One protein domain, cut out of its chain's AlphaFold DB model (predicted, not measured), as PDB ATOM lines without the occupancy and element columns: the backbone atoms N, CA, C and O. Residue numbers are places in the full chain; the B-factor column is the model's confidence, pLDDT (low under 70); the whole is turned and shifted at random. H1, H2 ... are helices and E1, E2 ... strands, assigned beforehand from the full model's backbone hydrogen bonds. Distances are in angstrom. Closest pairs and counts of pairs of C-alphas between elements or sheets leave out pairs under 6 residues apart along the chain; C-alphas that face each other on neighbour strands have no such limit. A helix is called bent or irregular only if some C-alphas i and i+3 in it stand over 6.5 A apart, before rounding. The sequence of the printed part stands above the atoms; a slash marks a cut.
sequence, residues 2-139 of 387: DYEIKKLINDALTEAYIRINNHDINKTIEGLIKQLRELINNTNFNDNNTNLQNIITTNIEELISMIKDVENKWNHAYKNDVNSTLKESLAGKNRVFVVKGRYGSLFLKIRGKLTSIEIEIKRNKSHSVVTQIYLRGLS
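Overview. This is residues 2 to 139 of the 387 residues of an uncharacterized protein of Vulcanisaeta moutnovskia (strain 768-28) (UniProt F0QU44). A four-stranded sheet with H1 and H3b over one face makes a head, and a long helical hairpin of H2 and H3a runs away from it as an arm. The long helix H3 bends between arm and head; at the arm's tip residues 46 to 52, of which 50 to 52 belong to H3, stand free. The printed part has 138 residues, with three named helices, then strands E1 E2 E3 E4, also their order across the antiparallel sheet; the class is mixed. It is loose, with a radius of gyration of the C-alphas of 19.7 A and spans of 68 by 33 by 23 A.

Arrangement. E1, residues 97 to 100, E2, 106 to 111, E3, 115 to 122, and E4, 128 to 135, form a meander, each the antiparallel neighbour of the one before. Within hydrogen-bond range are N 99 and O 107, N 108 and O 119, and N 118 and O 132, each 2.8 A. H1, residues 3 to 22, is on the sheet at a height over the sheet of 9.1 A; its closest C-alphas to E4 are those of Ala 16 and Thr 131, 6.0 A. H3, residues 50 to 90, assigned as one helix by its hydrogen bonds, is bent: C-alphas 76 and 79 are 7.3 A apart, and its arms H3a, 50 to 76, and H3b, 79 to 90, stand at a steep tilt of 44 degrees. H3b is on the same face as H1, two layers with the sheet; its closest C-alphas to E3 are those of Val 82 and Thr 115, 6.7 A. H1 touches H3b with residues 10 to 17 alone, closest C-alphas Asn 10 and Leu 90, 6.5 A, at a shallow tilt of 18 degrees, opposite ways. H2, residues 25 to 42, is not on the sheet; it touches H3a as a hairpin, closest C-alphas Ile 33 and Ile 64, 5.9 A, at a shallow tilt of 6 degrees, opposite ways. In H1, H2, H3a and H3b every O i to N i+4 pair is within hydrogen-bond range.

Along the chain. H1 begins at C-alpha 3 (186.921, 151.520, 137.984) and is 28.5 A long, H2 26.0 A, H3a 38.4 A and H3b 16.5 A. E3 is 22.5 A long; E4, 22.7 A, ends at C-alpha 135 (179.098, 179.287, 124.241).

Size, cuts and confidence. The C-alphas of Tyr 3 and Asn 48, the two farthest apart, are 68.1 A apart. The printed part has no cut and no long link. Mean pLDDT of the printed part is 91.8; residues 44 to 48 and 124 to 127 are under 70.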
ATOM      1  N   ASP A   2     184.803 154.072 141.564       85.81
ATOM      2  CA  ASP A   2     184.775 152.744 140.945       85.81
ATOM      3  C   ASP A   2     185.470 152.751 139.568       85.81
ATOM      4  O   ASP A   2     185.336 153.723 138.812       85.81
ATOM      5  N   TYR A   3     186.238 151.702 139.268       90.31
ATOM      6  CA  TYR A   3     186.921 151.520 137.984       90.31
ATOM      7  C   TYR A   3     185.932 151.632 136.817       90.31
ATOM      8  O   TYR A   3     186.227 152.294 135.819       90.31
ATOM      9  N   GLU A   4     184.718 151.100 136.983       89.62
ATOM     10  CA  GLU A   4     183.662 151.181 135.971       89.62
ATOM     11  C   GLU A   4     183.232 152.624 135.682       89.62
ATOM     12  O   GLU A   4     183.060 153.011 134.525       89.62
ATOM     13  N   ILE A   5     183.109 153.457 136.720       88.38
ATOM     14  CA  ILE A   5     182.726 154.866 136.566       88.38
ATOM     15  C   ILE A   5     183.838 155.641 135.857       88.38
ATOM     16  O   ILE A   5     183.544 156.452 134.980       88.38
ATOM     17  N   LYS A   6     185.111 155.384 136.190       91.56
ATOM     18  CA  LYS A   6     186.248 156.017 135.500       91.56
ATOM     19  C   LYS A   6     186.274 155.657 134.016       91.56
ATOM     20  O   LYS A   6     186.425 156.548 133.183       91.56
ATOM     21  N   LYS A   7     186.079 154.375 133.690       93.31
ATOM     22  CA  LYS A   7     185.993 153.904 132.303       93.31
ATOM     23  C   LYS A   7     184.844 154.588 131.559       93.31
ATOM     24  O   LYS A   7     185.069 155.180 130.512       93.31
ATOM     25  N   LEU A   8     183.652 154.623 132.159       92.25
ATOM     26  CA  LEU A   8     182.477 155.279 131.583       92.25
ATOM     27  C   LEU A   8     182.705 156.777 131.307       92.25
ATOM     28  O   LEU A   8     182.256 157.294 130.285       92.25
ATOM     29  N   ILE A   9     183.399 157.481 132.209       93.81
ATOM     30  CA  ILE A   9     183.769 158.891 132.025       93.81
ATOM     31  C   ILE A   9     184.723 159.046 130.835       93.81
ATOM     32  O   ILE A   9     184.476 159.888 129.971       93.81
ATOM     33  N   ASN A  10     185.777 158.229 130.762       95.44
ATOM     34  CA  ASN A  10     186.753 158.277 129.670       95.44
ATOM     35  C   ASN A  10     186.119 157.970 128.308       95.44
ATOM     36  O   ASN A  10     186.379 158.686 127.337       95.44
ATOM     37  N   ASP A  11     185.238 156.971 128.246       94.94
ATOM     38  CA  ASP A  11     184.511 156.612 127.026       94.94
ATOM     39  C   ASP A  11     183.615 157.774 126.567       94.94
ATOM     40  O   ASP A  11     183.600 158.138 125.390       94.94
ATOM     41  N   ALA A  12     182.914 158.428 127.499       95.19
ATOM     42  CA  ALA A  12     182.047 159.561 127.187       95.19
ATOM     43  C   ALA A  12     182.819 160.812 126.731       95.19
ATOM     44  O   ALA A  12     182.366 161.510 125.820       95.19
ATOM     45  N   LEU A  13     183.978 161.093 127.334       96.81
ATOM     46  CA  LEU A  13     184.877 162.174 126.910       96.81
ATOM     47  C   LEU A  13     185.431 161.919 125.503       96.81
ATOM     48  O   LEU A  13     185.418 162.821 124.665       96.81
ATOM     49  N   THR A  14     185.866 160.686 125.237       96.88
ATOM     50  CA  THR A  14     186.378 160.260 123.927       96.88
ATOM     51  C   THR A  14     185.297 160.377 122.855       96.88
ATOM     52  O   THR A  14     185.516 161.003 121.820       96.88
ATOM     53  N   GLU A  15     184.095 159.867 123.124       95.75
ATOM     54  CA  GLU A  15     182.959 159.961 122.202       95.75
ATOM     55  C   GLU A  15     182.558 161.421 121.931       95.75
ATOM     56  O   GLU A  15     182.253 161.788 120.794       95.75
ATOM     57  N   ALA A  16     182.579 162.284 122.954       96.19
ATOM     58  CA  ALA A  16     182.340 163.713 122.777       96.19
ATOM     59  C   ALA A  16     183.390 164.344 121.849       96.19
ATOM     60  O   ALA A  16     183.020 165.036 120.899       96.19
ATOM     61  N   TYR A  17     184.676 164.063 122.088       97.31
ATOM     62  CA  TYR A  17     185.784 164.554 121.269       97.31
ATOM     63  C   TYR A  17     185.649 164.123 119.803       97.31
ATOM     64  O   TYR A  17     185.734 164.961 118.904       97.31
ATOM     65  N   ILE A  18     185.364 162.841 119.558       96.12
ATOM     66  CA  ILE A  18     185.166 162.298 118.208       96.12
ATOM     67  C   ILE A  18     184.018 163.027 117.503       96.12
ATOM     68  O   ILE A  18     184.181 163.516 116.389       96.12
ATOM     69  N   ARG A  19     182.856 163.166 118.150       95.00
ATOM     70  CA  ARG A  19     181.687 163.813 117.527       95.00
ATOM     71  C   ARG A  19     181.913 165.274 117.183       95.00
ATOM     72  O   ARG A  19     181.444 165.722 116.144       95.00
ATOM     73  N   ILE A  20     182.590 166.008 118.057       95.44
ATOM     74  CA  ILE A  20     182.874 167.429 117.846       95.44
ATOM     75  C   ILE A  20     183.786 167.629 116.633       95.44
ATOM     76  O   ILE A  20     183.634 168.616 115.917       95.44
ATOM     77  N   ASN A  21     184.708 166.696 116.388       96.38
ATOM     78  CA  ASN A  21     185.639 166.787 115.268       96.38
ATOM     79  C   ASN A  21     185.099 166.166 113.971       96.38
ATOM     80  O   ASN A  21     185.484 166.622 112.899       96.38
ATOM     81  N   ASN A  22     184.185 165.194 114.057       95.56
ATOM     82  CA  ASN A  22     183.593 164.539 112.885       95.56
ATOM     83  C   ASN A  22     182.392 165.289 112.297       95.56
ATOM     84  O   ASN A  22     182.072 165.098 111.126       95.56
ATOM     85  N   HIS A  23     181.683 166.092 113.094       95.00
ATOM     86  CA  HIS A  23     180.553 166.863 112.585       95.00
ATOM     87  C   HIS A  23     180.999 168.184 111.973       95.00
ATOM     88  O   HIS A  23     181.668 168.990 112.618       95.00
ATOM     89  N   ASP A  24     180.521 168.437 110.758       93.62
ATOM     90  CA  ASP A  24     180.659 169.728 110.101       93.62
ATOM     91  C   ASP A  24     179.528 170.677 110.529       93.62
ATOM     92  O   ASP A  24     178.354 170.518 110.169       93.62
ATOM     93  N   ILE A  25     179.888 171.667 111.344       95.25
ATOM     94  CA  ILE A  25     178.954 172.689 111.820       95.25
ATOM     95  C   ILE A  25     178.597 173.662 110.707       95.25
ATOM     96  O   ILE A  25     177.447 174.103 110.671       95.25
ATOM     97  N   ASN A  26     179.519 173.939 109.783       95.38
ATOM     98  CA  ASN A  26     179.295 174.889 108.698       95.38
ATOM     99  C   ASN A  26     178.134 174.396 107.827       95.38
ATOM    100  O   ASN A  26     177.172 175.128 107.629       95.38
ATOM    101  N   LYS A  27     178.090 173.098 107.499       96.12
ATOM    102  CA  LYS A  27     176.937 172.485 106.812       96.12
ATOM    103  C   LYS A  27     175.600 172.685 107.540       96.12
ATOM    104  O   LYS A  27     174.560 172.893 106.912       96.12
ATOM    105  N   THR A  28     175.593 172.587 108.872       95.06
ATOM    106  CA  THR A  28     174.375 172.826 109.671       95.06
ATOM    107  C   THR A  28     173.968 174.300 109.616       95.06
ATOM    108  O   THR A  28     172.785 174.608 109.482       95.06
ATOM    109  N   ILE A  29     174.944 175.201 109.699       96.56
ATOM    110  CA  ILE A  29     174.762 176.652 109.638       96.56
ATOM    111  C   ILE A  29     174.249 177.091 108.264       96.56
ATOM    112  O   ILE A  29     173.230 177.777 108.195       96.56
ATOM    113  N   GLU A  30     174.870 176.632 107.182       97.56
ATOM    114  CA  GLU A  30     174.439 176.882 105.805       97.56
ATOM    115  C   GLU A  30     172.990 176.440 105.586       97.56
ATOM    116  O   GLU A  30     172.186 177.190 105.028       97.56
ATOM    117  N   GLY A  31     172.626 175.254 106.087       96.75
ATOM    118  CA  GLY A  31     171.256 174.751 106.026       96.75
ATOM    119  C   GLY A  31     170.251 175.660 106.740       96.75
ATOM    120  O   GLY A  31     169.177 175.924 106.200       96.75
ATOM    121  N   LEU A  32     170.599 176.179 107.921       96.75
ATOM    122  CA  LEU A  32     169.745 177.111 108.669       96.75
ATOM    123  C   LEU A  32     169.632 178.475 107.978       96.75
ATOM    124  O   LEU A  32     168.530 179.013 107.872       96.75
ATOM    125  N   ILE A  33     170.742 179.024 107.475       98.00
ATOM    126  CA  ILE A  33     170.747 180.291 106.727       98.00
ATOM    127  C   ILE A  33     169.891 180.157 105.466       98.00
ATOM    128  O   ILE A  33     169.093 181.045 105.168       98.00
ATOM    129  N   LYS A  34     170.009 179.035 104.748       97.56
ATOM    130  CA  LYS A  34     169.181 178.747 103.575       97.56
ATOM    131  C   LYS A  34     167.694 178.736 103.931       97.56
ATOM    132  O   LYS A  34     166.926 179.435 103.280       97.56
ATOM    133  N   GLN A  35     167.301 178.024 104.989       96.44
ATOM    134  CA  GLN A  35     165.909 177.989 105.464       96.44
ATOM    135  C   GLN A  35     165.369 179.382 105.824       96.44
ATOM    136  O   GLN A  35     164.229 179.711 105.498       96.44
ATOM    137  N   LEU A  36     166.183 180.222 106.470       96.94
ATOM    138  CA  LEU A  36     165.816 181.599 106.812       96.94
ATOM    139  C   LEU A  36     165.654 182.490 105.573       96.94
ATOM    140  O   LEU A  36     164.685 183.239 105.478       96.94
ATOM    141  N   ARG A  37     166.547 182.378 104.589       96.31
ATOM    142  CA  ARG A  37     166.431 183.122 103.323       96.31
ATOM    143  C   ARG A  37     165.233 182.674 102.493       96.31
ATOM    144  O   ARG A  37     164.532 183.500 101.917       96.31
ATOM    145  N   GLU A  38     164.956 181.373 102.467       94.50
ATOM    146  CA  GLU A  38     163.747 180.836 101.840       94.50
ATOM    147  C   GLU A  38     162.475 181.344 102.525       94.50
ATOM    148  O   GLU A  38     161.463 181.531 101.847       94.50
ATOM    149  N   LEU A  39     162.517 181.605 103.837       93.44
ATOM    150  CA  LEU A  39     161.410 182.238 104.543       93.44
ATOM    151  C   LEU A  39     161.177 183.665 104.024       93.44
ATOM    152  O   LEU A  39     160.058 183.945 103.617       93.44
ATOM    153  N   ILE A  40     162.212 184.513 103.932       91.38
ATOM    154  CA  ILE A  40     162.100 185.890 103.393       91.38
ATOM    155  C   ILE A  40     161.491 185.896 101.984       91.38
ATOM    156  O   ILE A  40     160.537 186.620 101.710       91.38
ATOM    157  N   ASN A  41     162.027 185.061 101.088       87.75
ATOM    158  CA  ASN A  41     161.658 185.085  99.670       87.75
ATOM    159  C   ASN A  41     160.213 184.636  99.405       87.75
ATOM    160  O   ASN A  41     159.658 184.943  98.355       87.75
ATOM    161  N   ASN A  42     159.611 183.883 100.328       78.94
ATOM    162  CA  ASN A  42     158.268 183.326 100.163       78.94
ATOM    163  C   ASN A  42     157.223 183.988 101.063       78.94
ATOM    164  O   ASN A  42     156.036 183.671 100.959       78.94
ATOM    165  N   THR A  43     157.620 184.915 101.936       71.38
ATOM    166  CA  THR A  43     156.678 185.694 102.737       71.38
ATOM    167  C   THR A  43     156.088 186.843 101.927       71.38
ATOM    168  O   THR A  43     156.153 187.993 102.332       71.38
ATOM    169  N   ASN A  44     155.394 186.534 100.827       65.38
ATOM    170  CA  ASN A  44     154.313 187.400 100.357       65.38
ATOM    171  C   ASN A  44     153.118 187.189 101.300       65.38
ATOM    172  O   ASN A  44     152.116 186.523 101.001       65.38
ATOM    173  N   PHE A  45     153.246 187.708 102.522       64.25
ATOM    174  CA  PHE A  45     152.076 188.004 103.328       64.25
ATOM    175  C   PHE A  45     151.313 189.059 102.530       64.25
ATOM    176  O   PHE A  45     151.747 190.191 102.537       64.25
ATOM    177  N   ASN A  46     150.289 188.643 101.769       51.66
ATOM    178  CA  ASN A  46     149.421 189.383 100.823       51.66
ATOM    179  C   ASN A  46     149.013 190.843 101.139       51.66
ATOM    180  O   ASN A  46     148.239 191.418 100.380       51.66
ATOM    181  N   ASP A  47     149.479 191.449 102.216       56.94
ATOM    182  CA  ASP A  47     149.371 192.871 102.444       56.94
ATOM    183  C   ASP A  47     150.516 193.567 101.698       56.94
ATOM    184  O   ASP A  47     151.688 193.301 101.958       56.94
ATOM    185  N   ASN A  48     150.188 194.509 100.810       63.22
ATOM    186  CA  ASN A  48     151.125 195.427 100.136       63.22
ATOM    187  C   ASN A  48     151.881 196.359 101.120       63.22
ATOM    188  O   ASN A  48     152.277 197.472 100.781       63.22
ATOM    189  N   ASN A  49     152.041 195.948 102.377       79.62
ATOM    190  CA  ASN A  49     152.669 196.706 103.435       79.62
ATOM    191  C   ASN A  49     154.183 196.464 103.411       79.62
ATOM    192  O   ASN A  49     154.716 195.629 104.146       79.62
ATOM    193  N   THR A  50     154.876 197.236 102.574       84.00
ATOM    194  CA  THR A  50     156.341 197.244 102.456       84.00
ATOM    195  C   THR A  50     157.034 197.373 103.816       84.00
ATOM    196  O   THR A  50     158.063 196.744 104.046       84.00
ATOM    197  N   ASN A  51     156.449 198.117 104.765       88.31
ATOM    198  CA  ASN A  51     157.018 198.269 106.104       88.31
ATOM    199  C   ASN A  51     157.022 196.944 106.886       88.31
ATOM    200  O   ASN A  51     158.021 196.587 107.507       88.31
ATOM    201  N   LEU A  52     155.935 196.170 106.812       89.12
ATOM    202  CA  LEU A  52     155.855 194.869 107.477       89.12
ATOM    203  C   LEU A  52     156.903 193.893 106.924       89.12
ATOM    204  O   LEU A  52     157.606 193.240 107.697       89.12
ATOM    205  N   GLN A  53     157.040 193.829 105.599       89.69
ATOM    206  CA  GLN A  53     158.033 192.975 104.949       89.69
ATOM    207  C   GLN A  53     159.465 193.387 105.317       89.69
ATOM    208  O   GLN A  53     160.303 192.521 105.577       89.69
ATOM    209  N   ASN A  54     159.736 194.691 105.420       92.50
ATOM    210  CA  ASN A  54     161.030 195.203 105.866       92.50
ATOM    211  C   ASN A  54     161.339 194.773 107.307       92.50
ATOM    212  O   ASN A  54     162.431 194.280 107.566       92.50
ATOM    213  N   ILE A  55     160.378 194.877 108.234       93.81
ATOM    214  CA  ILE A  55     160.564 194.442 109.631       93.81
ATOM    215  C   ILE A  55     160.880 192.941 109.707       93.81
ATOM    216  O   ILE A  55     161.799 192.530 110.417       93.81
ATOM    217  N   ILE A  56     160.141 192.112 108.966       93.19
ATOM    218  CA  ILE A  56     160.367 190.659 108.920       93.19
ATOM    219  C   ILE A  56     161.755 190.349 108.358       93.19
ATOM    220  O   ILE A  56     162.488 189.557 108.948       93.19
ATOM    221  N   THR A  57     162.118 190.994 107.248       95.06
ATOM    222  CA  THR A  57     163.419 190.819 106.592       95.06
ATOM    223  C   THR A  57     164.552 191.196 107.538       95.06
ATOM    224  O   THR A  57     165.442 190.381 107.764       95.06
ATOM    225  N   THR A  58     164.472 192.363 108.184       96.94
ATOM    226  CA  THR A  58     165.452 192.810 109.183       96.94
ATOM    227  C   THR A  58     165.589 191.809 110.328       96.94
ATOM    228  O   THR A  58     166.701 191.410 110.663       96.94
ATOM    229  N   ASN A  59     164.477 191.331 110.898       97.50
ATOM    230  CA  ASN A  59     164.529 190.343 111.977       97.50
ATOM    231  C   ASN A  59     165.197 189.029 111.542       97.50
ATOM    232  O   ASN A  59     165.922 188.414 112.322       97.50
ATOM    233  N   ILE A  60     164.936 188.569 110.315       97.31
ATOM    234  CA  ILE A  60     165.539 187.338 109.800       97.31
ATOM    235  C   ILE A  60     167.034 187.537 109.516       97.31
ATOM    236  O   ILE A  60     167.830 186.662 109.854       97.31
ATOM    237  N   GLU A  61     167.434 188.679 108.958       97.69
ATOM    238  CA  GLU A  61     168.849 188.999 108.743       97.69
ATOM    239  C   GLU A  61     169.619 189.124 110.068       97.69
ATOM    240  O   GLU A  61     170.756 188.659 110.160       97.69
ATOM    241  N   GLU A  62     168.989 189.623 111.136       98.19
ATOM    242  CA  GLU A  62     169.569 189.583 112.485       98.19
ATOM    243  C   GLU A  62     169.814 188.145 112.965       98.19
ATOM    244  O   GLU A  62     170.898 187.828 113.463       98.19
ATOM    245  N   LEU A  63     168.861 187.229 112.752       98.25
ATOM    246  CA  LEU A  63     169.055 185.809 113.069       98.25
ATOM    247  C   LEU A  63     170.191 185.183 112.244       98.25
ATOM    248  O   LEU A  63     170.997 184.425 112.788       98.25
ATOM    249  N   ILE A  64     170.291 185.509 110.950       98.19
ATOM    250  CA  ILE A  64     171.385 185.053 110.075       98.19
ATOM    251  C   ILE A  64     172.731 185.587 110.580       98.19
ATOM    252  O   ILE A  64     173.697 184.828 110.668       98.19
ATOM    253  N   SER A  65     172.795 186.867 110.943       98.06
ATOM    254  CA  SER A  65     173.987 187.515 111.499       98.06
ATOM    255  C   SER A  65     174.468 186.815 112.774       98.06
ATOM    256  O   SER A  65     175.650 186.495 112.899       98.06
ATOM    257  N   MET A  66     173.551 186.462 113.680       98.06
ATOM    258  CA  MET A  66     173.882 185.688 114.883       98.06
ATOM    259  C   MET A  66     174.450 184.302 114.562       98.06
ATOM    260  O   MET A  66     175.399 183.859 115.208       98.06
ATOM    261  N   ILE A  67     173.880 183.604 113.577       97.94
ATOM    262  CA  ILE A  67     174.370 182.286 113.155       97.94
ATOM    263  C   ILE A  67     175.790 182.405 112.581       97.94
ATOM    264  O   ILE A  67     176.652 181.593 112.918       97.94
ATOM    265  N   LYS A  68     176.060 183.438 111.776       97.75
ATOM    266  CA  LYS A  68     177.400 183.715 111.233       97.75
ATOM    267  C   LYS A  68     178.417 184.073 112.318       97.75
ATOM    268  O   LYS A  68     179.565 183.650 112.228       97.75
ATOM    269  N   ASP A  69     178.021 184.798 113.368       97.31
ATOM    270  CA  ASP A  69     178.908 185.054 114.518       97.31
ATOM    271  C   ASP A  69     179.307 183.740 115.212       97.31
ATOM    272  O   ASP A  69     180.473 183.541 115.565       97.31
ATOM    273  N   VAL A  70     178.363 182.800 115.342       97.38
ATOM    274  CA  VAL A  70     178.648 181.455 115.864       97.38
ATOM    275  C   VAL A  70     179.603 180.692 114.955       97.38
ATOM    276  O   VAL A  70     180.557 180.115 115.469       97.38
ATOM    277  N   GLU A  71     179.378 180.695 113.641       97.44
ATOM    278  CA  GLU A  71     180.271 180.068 112.656       97.44
ATOM    279  C   GLU A  71     181.699 180.604 112.775       97.44
ATOM    280  O   GLU A  71     182.657 179.849 112.965       97.44
ATOM    281  N   ASN A  72     181.827 181.930 112.744       97.31
ATOM    282  CA  ASN A  72     183.101 182.619 112.806       97.31
ATOM    283  C   ASN A  72     183.846 182.278 114.104       97.31
ATOM    284  O   ASN A  72     184.985 181.809 114.072       97.31
ATOM    285  N   LYS A  73     183.196 182.435 115.262       97.50
ATOM    286  CA  LYS A  73     183.818 182.128 116.559       97.50
ATOM    287  C   LYS A  73     184.076 180.640 116.752       97.50
ATOM    288  O   LYS A  73     185.044 180.285 117.426       97.50
ATOM    289  N   TRP A  74     183.254 179.766 116.170       97.62
ATOM    290  CA  TRP A  74     183.490 178.328 116.201       97.62
ATOM    291  C   TRP A  74     184.802 177.965 115.513       97.62
ATOM    292  O   TRP A  74     185.641 177.298 116.126       97.62
ATOM    293  N   ASN A  75     184.990 178.468 114.293       96.69
ATOM    294  CA  ASN A  75     186.156 178.177 113.466       96.69
ATOM    295  C   ASN A  75     187.443 178.804 114.024       96.69
ATOM    296  O   ASN A  75     188.495 178.170 113.963       96.69
ATOM    297  N   HIS A  76     187.365 179.988 114.640       97.06
ATOM    298  CA  HIS A  76     188.554 180.689 115.140       97.06
ATOM    299  C   HIS A  76     188.925 180.360 116.591       97.06
ATOM    300  O   HIS A  76     190.107 180.345 116.933       97.06
ATOM    301  N   ALA A  77     187.946 180.115 117.469       97.44
ATOM    302  CA  ALA A  77     188.196 180.084 118.911       97.44
ATOM    303  C   ALA A  77     187.546 178.898 119.636       97.44
ATOM    304  O   ALA A  77     188.234 178.173 120.362       97.44
ATOM    305  N   TYR A  78     186.239 178.665 119.466       98.00
ATOM    306  CA  TYR A  78     185.531 177.689 120.301       98.00
ATOM    307  C   TYR A  78     185.959 176.249 120.033       98.00
ATOM    308  O   TYR A  78     186.111 175.495 120.992       98.00
ATOM    309  N   LYS A  79     186.195 175.852 118.773       97.62
ATOM    310  CA  LYS A  79     186.619 174.477 118.463       97.62
ATOM    311  C   LYS A  79     187.944 174.129 119.151       97.62
ATOM    312  O   LYS A  79     188.078 173.047 119.720       97.62
ATOM    313  N   ASN A  80     188.890 175.069 119.161       97.94
ATOM    314  CA  ASN A  80     190.189 174.899 119.811       97.94
ATOM    315  C   ASN A  80     190.062 174.850 121.341       97.94
ATOM    316  O   ASN A  80     190.606 173.934 121.957       97.94
ATOM    317  N   ASP A  81     189.294 175.766 121.947       98.25
ATOM    318  CA  ASP A  81     189.019 175.767 123.396       98.25
ATOM    319  C   ASP A  81     188.385 174.443 123.854       98.25
ATOM    320  O   ASP A  81     188.836 173.830 124.822       98.25
ATOM    321  N   VAL A  82     187.387 173.954 123.115       97.94
ATOM    322  CA  VAL A  82     186.703 172.684 123.388       97.94
ATOM    323  C   VAL A  82     187.662 171.500 123.276       97.94
ATOM    324  O   VAL A  82     187.700 170.651 124.169       97.94
ATOM    325  N   ASN A  83     188.458 171.445 122.206       98.19
ATOM    326  CA  ASN A  83     189.420 170.367 121.986       98.19
ATOM    327  C   ASN A  83     190.511 170.341 123.067       98.19
ATOM    328  O   ASN A  83     190.829 169.258 123.560       98.19
ATOM    329  N   SER A  84     191.046 171.500 123.468       98.19
ATOM    330  CA  SER A  84     192.009 171.592 124.578       98.19
ATOM    331  C   SER A  84     191.378 171.121 125.884       98.19
ATOM    332  O   SER A  84     191.905 170.229 126.546       98.19
ATOM    333  N   THR A  85     190.179 171.629 126.189       98.12
ATOM    334  CA  THR A  85     189.440 171.307 127.416       98.12
ATOM    335  C   THR A  85     189.190 169.800 127.552       98.12
ATOM    336  O   THR A  85     189.380 169.234 128.634       98.12
ATOM    337  N   LEU A  86     188.788 169.128 126.464       97.81
ATOM    338  CA  LEU A  86     188.558 167.680 126.450       97.81
ATOM    339  C   LEU A  86     189.858 166.879 126.576       97.81
ATOM    340  O   LEU A  86     189.900 165.941 127.369       97.81
ATOM    341  N   LYS A  87     190.924 167.258 125.858       98.00
ATOM    342  CA  LYS A  87     192.236 166.590 125.949       98.00
ATOM    343  C   LYS A  87     192.829 166.687 127.354       98.00
ATOM    344  O   LYS A  87     193.285 165.691 127.904       98.00
ATOM    345  N   GLU A  88     192.774 167.866 127.962       98.00
ATOM    346  CA  GLU A  88     193.210 168.082 129.344       98.00
ATOM    347  C   GLU A  88     192.364 167.291 130.347       98.00
ATOM    348  O   GLU A  88     192.900 166.773 131.323       98.00
ATOM    349  N   SER A  89     191.057 167.147 130.102       97.44
ATOM    350  CA  SER A  89     190.177 166.324 130.946       97.44
ATOM    351  C   SER A  89     190.518 164.835 130.845       97.44
ATOM    352  O   SER A  89     190.596 164.163 131.869       97.44
ATOM    353  N   LEU A  90     190.785 164.334 129.633       96.38
ATOM    354  CA  LEU A  90     191.240 162.957 129.397       96.38
ATOM    355  C   LEU A  90     192.597 162.674 130.056       96.38
ATOM    356  O   LEU A  90     192.816 161.585 130.575       96.38
ATOM    357  N   ALA A  91     193.488 163.668 130.090       96.81
ATOM    358  CA  ALA A  91     194.776 163.584 130.774       96.81
ATOM    359  C   ALA A  91     194.686 163.780 132.304       96.81
ATOM    360  O   ALA A  91     195.717 163.810 132.973       96.81
ATOM    361  N   GLY A  92     193.485 163.975 132.863       95.19
ATOM    362  CA  GLY A  92     193.282 164.215 134.295       95.19
ATOM    363  C   GLY A  92     193.739 165.592 134.794       95.19
ATOM    364  O   GLY A  92     193.803 165.807 136.001       95.19
ATOM    365  N   LYS A  93     194.044 166.532 133.889       96.38
ATOM    366  CA  LYS A  93     194.480 167.900 134.221       96.38
ATOM    367  C   LYS A  93     193.306 168.826 134.545       96.38
ATOM    368  O   LYS A  93     193.449 169.726 135.368       96.38
ATOM    369  N   ASN A  94     192.141 168.586 133.939       94.50
ATOM    370  CA  ASN A  94     190.923 169.355 134.197       94.50
ATOM    371  C   ASN A  94     189.964 168.640 135.148       94.50
ATOM    372  O   ASN A  94     189.756 167.428 135.077       94.50
ATOM    373  N   ARG A  95     189.314 169.424 136.018       95.06
ATOM    374  CA  ARG A  95     188.256 168.924 136.901       95.06
ATOM    375  C   ARG A  95     187.005 168.603 136.085       95.06
ATOM    376  O   ARG A  95     186.429 169.483 135.446       95.06
ATOM    377  N   VAL A  96     186.553 167.356 136.179       96.62
ATOM    378  CA  VAL A  96     185.283 166.896 135.609       96.62
ATOM    379  C   VAL A  96     184.264 166.773 136.734       96.62
ATOM    380  O   VAL A  96     184.392 165.925 137.617       96.62
ATOM    381  N   PHE A  97     183.239 167.622 136.715       96.56
ATOM    382  CA  PHE A  97     182.159 167.551 137.692       96.56
ATOM    383  C   PHE A  97     181.148 166.496 137.261       96.56
ATOM    384  O   PHE A  97     180.570 166.584 136.178       96.56
ATOM    385  N   VAL A  98     180.921 165.516 138.128       94.69
ATOM    386  CA  VAL A  98     179.998 164.406 137.892       94.69
ATOM    387  C   VAL A  98     178.700 164.685 138.638       94.69
ATOM    388  O   VAL A  98     178.677 164.712 139.866       94.69
ATOM    389  N   VAL A  99     177.610 164.885 137.903       94.31
ATOM    390  CA  VAL A  99     176.286 165.167 138.468       94.31
ATOM    391  C   VAL A  99     175.338 164.031 138.110       94.31
ATOM    392  O   VAL A  99     175.187 163.679 136.939       94.31
ATOM    393  N   LYS A 100     174.670 163.457 139.113       90.75
ATOM    394  CA  LYS A 100     173.598 162.487 138.867       90.75
ATOM    395  C   LYS A 100     172.391 163.214 138.283       90.75
ATOM    396  O   LYS A 100     171.855 164.148 138.873       90.75
ATOM    397  N   GLY A 101     172.004 162.785 137.096       84.81
ATOM    398  CA  GLY A 101     170.810 163.219 136.408       84.81
ATOM    399  C   GLY A 101     169.560 162.498 136.888       84.81
ATOM    400  O   GLY A 101     169.601 161.587 137.719       84.81
ATOM    401  N   ARG A 102     168.420 162.885 136.315       78.06
ATOM    402  CA  ARG A 102     167.175 162.135 136.500       78.06
ATOM    403  C   ARG A 102     167.281 160.779 135.802       78.06
ATOM    404  O   ARG A 102     167.936 160.653 134.770       78.06
ATOM    405  N   TYR A 103     166.602 159.776 136.351       75.31
ATOM    406  CA  TYR A 103     166.465 158.451 135.726       75.31
ATOM    407  C   TYR A 103     167.802 157.729 135.505       75.31
ATOM    408  O   TYR A 103     167.980 157.000 134.533       75.31
ATOM    409  N   GLY A 104     168.763 157.976 136.399       79.88
ATOM    410  CA  GLY A 104     170.075 157.340 136.362       79.88
ATOM    411  C   GLY A 104     171.004 157.856 135.263       79.88
ATOM    412  O   GLY A 104     172.065 157.262 135.077       79.88
ATOM    413  N   SER A 105     170.658 158.931 134.539       87.00
ATOM    414  CA  SER A 105     171.634 159.573 133.657       87.00
ATOM    415  C   SER A 105     172.765 160.201 134.468       87.00
ATOM    416  O   SER A 105     172.622 160.512 135.653       87.00
ATOM    417  N   LEU A 106     173.920 160.356 133.835       92.44
ATOM    418  CA  LEU A 106     175.104 160.922 134.461       92.44
ATOM    419  C   LEU A 106     175.588 162.081 133.594       92.44
ATOM    420  O   LEU A 106     175.775 161.922 132.390       92.44
ATOM    421  N   PHE A 107     175.724 163.254 134.200       94.81
ATOM    422  CA  PHE A 107     176.160 164.471 133.535       94.81
ATOM    423  C   PHE A 107     177.607 164.764 133.908       94.81
ATOM    424  O   PHE A 107     177.931 164.888 135.090       94.81
ATOM    425  N   LEU A 108     178.459 164.915 132.902       96.69
ATOM    426  CA  LEU A 108     179.811 165.434 133.061       96.69
ATOM    427  C   LEU A 108     179.791 166.911 132.707       96.69
ATOM    428  O   LEU A 108     179.384 167.265 131.604       96.69
ATOM    429  N   LYS A 109     180.220 167.769 133.628       97.81
ATOM    430  CA  LYS A 109     180.354 169.206 133.387       97.81
ATOM    431  C   LYS A 109     181.819 169.588 133.449       97.81
ATOM    432  O   LYS A 109     182.502 169.299 134.429       97.81
ATOM    433  N   ILE A 110     182.279 170.251 132.399       97.38
ATOM    434  CA  ILE A 110     183.671 170.643 132.216       97.38
ATOM    435  C   ILE A 110     183.685 172.112 131.828       97.38
ATOM    436  O   ILE A 110     182.903 172.557 130.984       97.38
ATOM    437  N   ARG A 111     184.549 172.886 132.475       97.12
ATOM    438  CA  ARG A 111     184.637 174.324 132.257       97.12
ATOM    439  C   ARG A 111     185.872 174.634 131.419       97.12
ATOM    440  O   ARG A 111     186.978 174.489 131.917       97.12
ATOM    441  N   GLY A 112     185.656 175.091 130.189       96.00
ATOM    442  CA  GLY A 112     186.686 175.708 129.358       96.00
ATOM    443  C   GLY A 112     186.781 177.220 129.592       96.00
ATOM    444  O   GLY A 112     186.020 177.812 130.388       96.00
ATOM    445  N   LYS A 113     187.707 177.863 128.873       96.50
ATOM    446  CA  LYS A 113     187.918 179.316 128.936       96.50
ATOM    447  C   LYS A 113     186.757 180.040 128.263       96.50
ATOM    448  O   LYS A 113     186.120 180.899 128.878       96.50
ATOM    449  N   LEU A 114     186.437 179.639 127.036       96.62
ATOM    450  CA  LEU A 114     185.393 180.252 126.209       96.62
ATOM    451  C   LEU A 114     184.093 179.441 126.192       96.62
ATOM    452  O   LEU A 114     183.036 179.970 125.846       96.62
ATOM    453  N   THR A 115     184.155 178.177 126.600       96.50
ATOM    454  CA  THR A 115     183.021 177.255 126.566       96.50
ATOM    455  C   THR A 115     182.778 176.563 127.908       96.50
ATOM    456  O   THR A 115     183.623 176.537 128.805       96.50
ATOM    457  N   SER A 116     181.580 176.005 128.074       97.31
ATOM    458  CA  SER A 116     181.323 174.955 129.066       97.31
ATOM    459  C   SER A 116     180.789 173.730 128.338       97.31
ATOM    460  O   SER A 116     179.877 173.853 127.522       97.31
ATOM    461  N   ILE A 117     181.316 172.552 128.648       97.69
ATOM    462  CA  ILE A 117     180.919 171.293 128.021       97.69
ATOM    463  C   ILE A 117     180.083 170.507 129.025       97.69
ATOM    464  O   ILE A 117     180.503 170.281 130.158       97.69
ATOM    465  N   GLU A 118     178.895 170.094 128.606       97.75
ATOM    466  CA  GLU A 118     178.020 169.191 129.344       97.75
ATOM    467  C   GLU A 118     177.828 167.915 128.523       97.75
ATOM    468  O   GLU A 118     177.390 167.970 127.376       97.75
ATOM    469  N   ILE A 119     178.169 166.765 129.095       96.31
ATOM    470  CA  ILE A 119     178.038 165.459 128.448       96.31
ATOM    471  C   ILE A 119     177.026 164.643 129.244       96.31
ATOM    472  O   ILE A 119     177.271 164.309 130.399       96.31
ATOM    473  N   GLU A 120     175.888 164.327 128.635       94.19
ATOM    474  CA  GLU A 120     174.879 163.442 129.212       94.19
ATOM    475  C   GLU A 120     175.139 161.999 128.772       94.19
ATOM    476  O   GLU A 120     175.145 161.694 127.579       94.19
ATOM    477  N   ILE A 121     175.279 161.102 129.745       91.69
ATOM    478  CA  ILE A 121     175.388 159.658 129.550       91.69
ATOM    479  C   ILE A 121     174.057 159.025 129.957       91.69
ATOM    480  O   ILE A 121     173.697 159.006 131.138       91.69
ATOM    481  N   LYS A 122     173.301 158.500 128.985       86.12
ATOM    482  CA  LYS A 122     172.016 157.832 129.253       86.12
ATOM    483  C   LYS A 122     172.219 156.342 129.502       86.12
ATOM    484  O   LYS A 122     172.683 155.633 128.613       86.12
ATOM    485  N   ARG A 123     171.786 155.850 130.667       74.56
ATOM    486  CA  ARG A 123     171.883 154.425 131.029       74.56
ATOM    487  C   ARG A 123     170.899 153.517 130.280       74.56
ATOM    488  O   ARG A 123     171.209 152.364 130.021       74.56
ATOM    489  N   ASN A 124     169.740 154.033 129.867       62.66
ATOM    490  CA  ASN A 124     168.597 153.154 129.574       62.66
ATOM    491  C   ASN A 124     168.538 152.616 128.132       62.66
ATOM    492  O   ASN A 124     167.714 151.750 127.856       62.66
ATOM    493  N   LYS A 125     169.365 153.116 127.199       52.19
ATOM    494  CA  LYS A 125     169.444 152.630 125.807       52.19
ATOM    495  C   LYS A 125     170.842 152.890 125.242       52.19
ATOM    496  O   LYS A 125     171.178 154.038 124.956       52.19
ATOM    497  N   SER A 126     171.639 151.829 125.104       60.59
ATOM    498  CA  SER A 126     172.901 151.803 124.344       60.59
ATOM    499  C   SER A 126     173.955 152.862 124.719       60.59
ATOM    500  O   SER A 126     174.647 153.339 123.825       60.59
ATOM    501  N   HIS A 127     174.045 153.275 125.993       66.19
ATOM    502  CA  HIS A 127     174.991 154.306 126.455       66.19
ATOM    503  C   HIS A 127     175.025 155.545 125.547       66.19
ATOM    504  O   HIS A 127     176.086 156.035 125.160       66.19
ATOM    505  N   SER A 128     173.853 156.045 125.133       82.81
ATOM    506  CA  SER A 128     173.827 157.185 124.221       82.81
ATOM    507  C   SER A 128     174.405 158.415 124.918       82.81
ATOM    508  O   SER A 128     173.798 158.943 125.853       82.81
ATOM    509  N   VAL A 129     175.555 158.872 124.436       88.56
ATOM    510  CA  VAL A 129     176.150 160.151 124.822       88.56
ATOM    511  C   VAL A 129     175.393 161.281 124.121       88.56
ATOM    512  O   VAL A 129     174.975 161.118 122.972       88.56
ATOM    513  N   VAL A 130     175.194 162.423 124.768       91.12
ATOM    514  CA  VAL A 130     174.789 163.685 124.125       91.12
ATOM    515  C   VAL A 130     175.695 164.776 124.663       91.12
ATOM    516  O   VAL A 130     175.809 164.919 125.875       91.12
ATOM    517  N   THR A 131     176.313 165.550 123.777       95.69
ATOM    518  CA  THR A 131     177.248 166.603 124.180       95.69
ATOM    519  C   THR A 131     176.644 167.961 123.879       95.69
ATOM    520  O   THR A 131     176.232 168.229 122.754       95.69
ATOM    521  N   GLN A 132     176.589 168.831 124.876       97.06
ATOM    522  CA  GLN A 132     176.143 170.208 124.756       97.06
ATOM    523  C   GLN A 132     177.312 171.135 125.077       97.06
ATOM    524  O   GLN A 132     177.912 171.047 126.145       97.06
ATOM    525  N   ILE A 133     177.616 172.048 124.162       97.31
ATOM    526  CA  ILE A 133     178.660 173.056 124.332       97.31
ATOM    527  C   ILE A 133     177.985 174.404 124.513       97.31
ATOM    528  O   ILE A 133     177.390 174.929 123.576       97.31
ATOM    529  N   TYR A 134     178.046 174.944 125.723       97.50
ATOM    530  CA  TYR A 134     177.578 176.285 126.041       97.50
ATOM    531  C   TYR A 134     178.636 177.302 125.631       97.50
ATOM    532  O   TYR A 134     179.802 177.179 126.014       97.50
ATOM    533  N   LEU A 135     178.219 178.294 124.851       96.00
ATOM    534  CA  LEU A 135     179.098 179.287 124.241       96.00
ATOM    535  C   LEU A 135     179.059 180.582 125.063       96.00
ATOM    536  O   LEU A 135     177.980 181.044 125.433       96.00
ATOM    537  N   ARG A 136     180.226 181.166 125.373       94.25
ATOM    538  CA  ARG A 136     180.328 182.462 126.073       94.25
ATOM    539  C   ARG A 136     180.728 183.575 125.114       94.25
ATOM    540  O   ARG A 136     181.498 183.341 124.188       94.25
ATOM    541  N   GLY A 137     180.263 184.793 125.380       90.75
ATOM    542  CA  GLY A 137     180.624 185.968 124.577       90.75
ATOM    543  C   GLY A 137     179.944 186.016 123.207       90.75
ATOM    544  O   GLY A 137     180.458 186.656 122.291       90.75
ATOM    545  N   LEU A 138     178.811 185.326 123.043       93.38
ATOM    546  CA  LEU A 138     177.912 185.552 121.914       93.38
ATOM    547  C   LEU A 138     177.009 186.743 122.205       93.38
ATOM    548  O   LEU A 138     176.573 186.927 123.345       93.38
ATOM    549  N   SER A 139     176.744 187.535 121.170       89.69
ATOM    550  CA  SER A 139     175.824 188.656 121.268       89.69
ATOM    551  C   SER A 139     174.382 188.169 121.380       89.69
ATOM    552  O   SER A 139     173.998 187.087 120.921       89.69
TER     553      SER A 139